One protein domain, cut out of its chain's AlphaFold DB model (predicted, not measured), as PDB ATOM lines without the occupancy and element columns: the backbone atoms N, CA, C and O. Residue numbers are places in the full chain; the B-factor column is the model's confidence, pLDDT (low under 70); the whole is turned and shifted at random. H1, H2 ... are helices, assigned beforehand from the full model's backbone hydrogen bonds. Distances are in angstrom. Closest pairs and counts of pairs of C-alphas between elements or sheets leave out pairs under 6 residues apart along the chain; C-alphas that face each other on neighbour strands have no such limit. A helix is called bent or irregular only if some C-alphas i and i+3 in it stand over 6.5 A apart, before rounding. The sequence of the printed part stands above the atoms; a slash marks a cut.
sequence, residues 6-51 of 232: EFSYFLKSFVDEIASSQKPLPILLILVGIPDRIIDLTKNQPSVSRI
ATOM      1  N   GLU A   6      12.397  13.999 153.848       94.75
ATOM      2  CA  GLU A   6      13.379  13.233 154.614       94.75
ATOM      3  C   GLU A   6      14.364  14.140 155.352       94.75
ATOM      4  O   GLU A   6      14.771  13.827 156.468       94.75
ATOM      5  N   PHE A   7      14.712  15.292 154.770       93.94
ATOM      6  CA  PHE A   7      15.605  16.248 155.413       93.94
ATOM      7  C   PHE A   7      14.947  16.898 156.638       93.94
ATOM      8  O   PHE A   7      15.575  17.002 157.691       93.94
ATOM      9  N   SER A   8      13.665  17.267 156.550       92.56
ATOM     10  CA  SER A   8      12.914  17.796 157.697       92.56
ATOM     11  C   SER A   8      12.752  16.761 158.811       92.56
ATOM     12  O   SER A   8      12.867  17.101 159.992       92.56
ATOM     13  N   TYR A   9      12.511  15.496 158.454       93.69
ATOM     14  CA  TYR A   9      12.446  14.408 159.430       93.69
ATOM     15  C   TYR A   9      13.798  14.157 160.088       93.69
ATOM     16  O   TYR A   9      13.857  14.071 161.311       93.69
ATOM     17  N   PHE A  10      14.878  14.135 159.304       94.81
ATOM     18  CA  PHE A  10      16.235  14.003 159.820       94.81
ATOM     19  C   PHE A  10      16.549  15.078 160.864       94.81
ATOM     20  O   PHE A  10      17.000  14.736 161.950       94.81
ATOM     21  N   LEU A  11      16.251  16.353 160.584       93.81
ATOM     22  CA  LEU A  11      16.496  17.446 161.534       93.81
ATOM     23  C   LEU A  11      15.759  17.236 162.863       93.81
ATOM     24  O   LEU A  11      16.347  17.424 163.927       93.81
ATOM     25  N   LYS A  12      14.487  16.819 162.811       93.44
ATOM     26  CA  LYS A  12      13.697  16.541 164.018       93.44
ATOM     27  C   LYS A  12      14.255  15.350 164.793       93.44
ATOM     28  O   LYS A  12      14.504  15.473 165.988       93.44
ATOM     29  N   SER A  13      14.463  14.224 164.116       93.50
ATOM     30  CA  SER A  13      14.971  13.000 164.734       93.50
ATOM     31  C   SER A  13      16.358  13.200 165.330       93.50
ATOM     32  O   SER A  13      16.616  12.731 166.428       93.50
ATOM     33  N   PHE A  14      17.231  13.945 164.650       93.69
ATOM     34  CA  PHE A  14      18.565  14.270 165.145       93.69
ATOM     35  C   PHE A  14      18.515  15.035 166.474       93.69
ATOM     36  O   PHE A  14      19.227  14.698 167.416       93.69
ATOM     37  N   VAL A  15      17.642  16.040 166.569       91.75
ATOM     38  CA  VAL A  15      17.478  16.851 167.784       91.75
ATOM     39  C   VAL A  15      16.859  16.035 168.918       91.75
ATOM     40  O   VAL A  15      17.325  16.123 170.053       91.75
ATOM     41  N   ASP A  16      15.852  15.212 168.617       91.06
ATOM     42  CA  ASP A  16      15.213  14.337 169.607       91.06
ATOM     43  C   ASP A  16      16.171  13.289 170.164       91.06
ATOM     44  O   ASP A  16      16.182  13.039 171.370       91.06
ATOM     45  N   GLU A  17      16.983  12.683 169.300       93.38
ATOM     46  CA  GLU A  17      17.961  11.670 169.689       93.38
ATOM     47  C   GLU A  17      18.993  12.268 170.651       93.38
ATOM     48  O   GLU A  17      19.258  11.716 171.718       93.38
ATOM     49  N   ILE A  18      19.516  13.458 170.337       92.06
ATOM     50  CA  ILE A  18      20.452  14.160 171.225       92.06
ATOM     51  C   ILE A  18      19.788  14.479 172.567       92.06
ATOM     52  O   ILE A  18      20.382  14.211 173.614       92.06
ATOM     53  N   ALA A  19      18.561  15.010 172.546       88.38
ATOM     54  CA  ALA A  19      17.831  15.414 173.745       88.38
ATOM     55  C   ALA A  19      17.414  14.233 174.643       88.38
ATOM     56  O   ALA A  19      17.296  14.407 175.855       88.38
ATOM     57  N   SER A  20      17.189  13.048 174.067       90.94
ATOM     58  CA  SER A  20      16.770  11.836 174.789       90.94
ATOM     59  C   SER A  20      17.926  10.906 175.174       90.94
ATOM     60  O   SER A  20      17.737   9.986 175.975       90.94
ATOM     61  N   SER A  21      19.132  11.145 174.651       91.88
ATOM     62  CA  SER A  21      20.308  10.337 174.971       91.88
ATOM     63  C   SER A  21      20.727  10.463 176.446       91.88
ATOM     64  O   SER A  21      20.651  11.526 177.060       91.88
ATOM     65  N   GLN A  22      21.251   9.375 177.024       89.75
ATOM     66  CA  GLN A  22      21.765   9.374 178.406       89.75
ATOM     67  C   GLN A  22      22.990  10.286 178.597       89.75
ATOM     68  O   GLN A  22      23.333  10.648 179.721       89.75
ATOM     69  N   LYS A  23      23.675  10.625 177.500       91.94
ATOM     70  CA  LYS A  23      24.832  11.522 177.458       91.94
ATOM     71  C   LYS A  23      24.640  12.512 176.302       91.94
ATOM     72  O   LYS A  23      25.202  12.280 175.231       91.94
ATOM     73  N   PRO A  24      23.850  13.582 176.505       87.00
ATOM     74  CA  PRO A  24      23.553  14.547 175.455       87.00
ATOM     75  C   PRO A  24      24.828  15.214 174.948       87.00
ATOM     76  O   PRO A  24      25.677  15.663 175.722       87.00
ATOM     77  N   LEU A  25      24.954  15.268 173.624       91.25
ATOM     78  CA  LEU A  25      26.069  15.911 172.944       91.25
ATOM     79  C   LEU A  25      25.772  17.415 172.799       91.25
ATOM     80  O   LEU A  25      24.742  17.766 172.218       91.25
ATOM     81  N   PRO A  26      26.636  18.322 173.295       88.56
ATOM     82  CA  PRO A  26      26.395  19.757 173.195       88.56
ATOM     83  C   PRO A  26      26.663  20.243 171.763       88.56
ATOM     84  O   PRO A  26      27.788  20.594 171.413       88.56
ATOM     85  N   ILE A  27      25.624  20.246 170.926       90.50
ATOM     86  CA  ILE A  27      25.678  20.711 169.535       90.50
ATOM     87  C   ILE A  27      24.913  22.027 169.383       90.50
ATOM     88  O   ILE A  27      23.775  22.151 169.831       90.50
ATOM     89  N   LEU A  28      25.520  22.975 168.662       90.62
ATOM     90  CA  LEU A  28      24.837  24.126 168.080       90.62
ATOM     91  C   LEU A  28      24.675  23.897 166.574       90.62
ATOM     92  O   LEU A  28      25.666  23.772 165.855       90.62
ATOM     93  N   LEU A  29      23.431  23.856 166.099       90.38
ATOM     94  CA  LEU A  29      23.114  23.723 164.680       90.38
ATOM     95  C   LEU A  29      22.640  25.069 164.127       90.38
ATOM     96  O   LEU A  29      21.611  25.589 164.557       90.38
ATOM     97  N   ILE A  30      23.371  25.608 163.150       92.44
ATOM     98  CA  ILE A  30      23.008  26.837 162.437       92.44
ATOM     99  C   ILE A  30      22.683  26.466 160.994       92.44
ATOM    100  O   ILE A  30      23.525  25.923 160.280       92.44
ATOM    101  N   LEU A  31      21.458  26.766 160.567       89.62
ATOM    102  CA  LEU A  31      21.022  26.604 159.185       89.62
ATOM    103  C   LEU A  31      20.920  27.982 158.534       89.62
ATOM    104  O   LEU A  31      20.268  28.873 159.071       89.62
ATOM    105  N   VAL A  32      21.552  28.143 157.372       90.62
ATOM    106  CA  VAL A  32      21.533  29.391 156.600       90.62
ATOM    107  C   VAL A  32      20.753  29.161 155.312       90.62
ATOM    108  O   VAL A  32      20.995  28.192 154.590       90.62
ATOM    109  N   GLY A  33      19.805  30.045 155.018       87.75
ATOM    110  CA  GLY A  33      18.978  29.966 153.822       87.75
ATOM    111  C   GLY A  33      18.101  31.200 153.650       87.75
ATOM    112  O   GLY A  33      18.119  32.107 154.475       87.75
ATOM    113  N   ILE A  34      17.333  31.222 152.561       86.12
ATOM    114  CA  ILE A  34      16.321  32.259 152.325       86.12
ATOM    115  C   ILE A  34      15.073  31.997 153.186       86.12
ATOM    116  O   ILE A  34      14.808  30.823 153.480       86.12
ATOM    117  N   PRO A  35      14.286  33.032 153.542       79.75
ATOM    118  CA  PRO A  35      13.133  32.901 154.437       79.75
ATOM    119  C   PRO A  35      12.173  31.772 154.045       79.75
ATOM    120  O   PRO A  35      11.784  30.971 154.887       79.75
ATOM    121  N   ASP A  36      11.901  31.592 152.752       84.12
ATOM    122  CA  ASP A  36      10.999  30.544 152.250       84.12
ATOM    123  C   ASP A  36      11.393  29.121 152.681       84.12
ATOM    124  O   ASP A  36      10.546  28.233 152.799       84.12
ATOM    125  N   ARG A  37      12.677  28.877 152.967       88.50
ATOM    126  CA  ARG A  37      13.159  27.539 153.331       88.50
ATOM    127  C   ARG A  37      12.629  27.073 154.675       88.50
ATOM    128  O   ARG A  37      12.437  25.869 154.834       88.50
ATOM    129  N   ILE A  38      12.339  27.975 155.616       87.31
ATOM    130  CA  ILE A  38      11.722  27.566 156.885       87.31
ATOM    131  C   ILE A  38      10.260  27.149 156.689       87.31
ATOM    132  O   ILE A  38       9.781  26.241 157.373       87.31
ATOM    133  N   ILE A  39       9.576  27.752 155.712       88.25
ATOM    134  CA  ILE A  39       8.196  27.417 155.342       88.25
ATOM    135  C   ILE A  39       8.159  26.000 154.766       88.25
ATOM    136  O   ILE A  39       7.378  25.168 155.232       88.25
ATOM    137  N   ASP A  40       9.054  25.700 153.820       89.94
ATOM    138  CA  ASP A  40       9.206  24.364 153.231       89.94
ATOM    139  C   ASP A  40       9.468  23.297 154.309       89.94
ATOM    140  O   ASP A  40       8.806  22.256 154.354       89.94
ATOM    141  N   LEU A  41      10.412  23.572 155.220       91.19
ATOM    142  CA  LEU A  41      10.781  22.643 156.288       91.19
ATOM    143  C   LEU A  41       9.606  22.359 157.230       91.19
ATOM    144  O   LEU A  41       9.342  21.197 157.550       91.19
ATOM    145  N   THR A  42       8.888  23.411 157.631       89.88
ATOM    146  CA  THR A  42       7.741  23.339 158.548       89.88
ATOM    147  C   THR A  42       6.550  22.631 157.909       89.88
ATOM    148  O   THR A  42       5.843  21.889 158.587       89.88
ATOM    149  N   LYS A  43       6.347  22.797 156.598       92.44
ATOM    150  CA  LYS A  43       5.309  22.079 155.851       92.44
ATOM    151  C   LYS A  43       5.514  20.562 155.904       92.44
ATOM    152  O   LYS A  43       4.546  19.827 156.060       92.44
ATOM    153  N   ASN A  44       6.763  20.107 155.791       90.75
ATOM    154  CA  ASN A  44       7.105  18.683 155.828       90.75
ATOM    155  C   ASN A  44       7.138  18.117 157.262       90.75
ATOM    156  O   ASN A  44       6.751  16.971 157.484       90.75
ATOM    157  N   GLN A  45       7.574  18.913 158.246       92.31
ATOM    158  CA  GLN A  45       7.575  18.536 159.663       92.31
ATOM    159  C   GLN A  45       7.295  19.765 160.552       92.31
ATOM    160  O   GLN A  45       8.219  20.521 160.867       92.31
ATOM    161  N   PRO A  46       6.047  19.959 161.028       90.81
ATOM    162  CA  PRO A  46       5.642  21.159 161.768       90.81
ATOM    163  C   PRO A  46       6.475  21.451 163.017       90.81
ATOM    164  O   PRO A  46       6.670  22.608 163.387       90.81
ATOM    165  N   SER A  47       6.997  20.411 163.669       90.38
ATOM    166  CA  SER A  47       7.812  20.554 164.879       90.38
ATOM    167  C   SER A  47       9.179  21.214 164.651       90.38
ATOM    168  O   SER A  47       9.739  21.740 165.610       90.38
ATOM    169  N   VAL A  48       9.683  21.272 163.409       90.31
ATOM    170  CA  VAL A  48      10.944  21.960 163.065       90.31
ATOM    171  C   VAL A  48      10.894  23.444 163.434       90.31
ATOM    172  O   VAL A  48      11.866  23.973 163.970       90.31
ATOM    173  N   SER A  49       9.742  24.095 163.252       87.06
ATOM    174  CA  SER A  49       9.531  25.505 163.625       87.06
ATOM    175  C   SER A  49       9.740  25.806 165.115       87.06
ATOM    176  O   SER A  49       9.975  26.951 165.477       87.06
ATOM    177  N   ARG A  50       9.651  24.792 165.986       87.19
ATOM    178  CA  ARG A  50       9.845  24.935 167.440       87.19
ATOM    179  C   ARG A  50      11.285  24.678 167.875       87.19
ATOM    180  O   ARG A  50      11.626  24.965 169.016       87.19
ATOM    181  N   ILE A  51      12.092  24.084 166.998       88.88
ATOM    182  CA  ILE A  51      13.485  23.724 167.277       88.88
ATOM    183  C   ILE A  51      14.419  24.876 166.919       88.88
ATOM    184  O   ILE A  51      15.398  25.116 167.621       88.88
TER     185      ILE A  51
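Overview. This is residues 6 to 51 of the 232 residues of an uncharacterized protein of Methanosarcinales archaeon (UniProt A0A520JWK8). The longest helix, H1, and the shorter H2 make a corner near the start of H1, with the small helix H3 packed on both of them there, and a long strandless stretch, residues 21 to 35, runs from the far end of H1 back to the start of H2, so that helices and stretch together form an elongated open loop. Residues 19 to 24 and residues 30 to 37 stick out from the body. The printed part has 46 residues, with three named helices in the order H1, H2, H3 along the chain and no named strand; the class is all helix. The whole is only just loose, close to compact, with a radius of gyration of the C-alphas of 11.4 A, and the C-alphas span 35 by 18 by 17 A.

Along the chain. H1, the longest helix, covers residues 6 to 20, from C-alpha 6 at (13.379, 13.233, 154.614) to C-alpha 20 at (16.770, 11.836, 174.789), and is 20.5 A long from first to last C-alpha. H2 covers residues 36 to 44 and is 13.0 A long, beginning with C-alpha 36 at (10.999, 30.544, 152.250). H3 covers residues 46 to 50, is 8.0 A long and ends with C-alpha 50 at (9.845, 24.935, 167.440). H3 is neither bent nor irregular, but only just: C-alphas 46 and 49 are 6.1 A apart.

Arrangement. H1 touches H2 with its residues 8 to 9 alone; the closest C-alphas are those of Ser 8 and Leu 41, 5.5 A apart. The lines of H1 and H2 are about perpendicular, at 75 degrees. H1 touches H3 with its residues 8 to 12 alone, and the closest C-alphas, those of Lys 12 and Val 48, are 6.2 A apart. H2 and H3 touch as well, with the C-alphas of Thr 42 and Val 48 closest at 5.7 A. In H1 and H2 every O i to N i+4 pair is within hydrogen-bond range. In H3 0 of 1 such pairs is within range, while 2 of 2 O i to N i+3 pairs are.

Size, cuts and confidence. The two C-alphas farthest apart are those of Gln 22 and Asp 36, at 35.3 A. Without the stretches that stand free, the body has 32 residues and spans 28 by 15 by 11 A. The link from H1 to H2 is long, with 15 residues, and the link from H2 to H3 is tight, with 1 residue. The printed part has no cut. The mean pLDDT of the printed part is 90.4, and no printed residue is under 70.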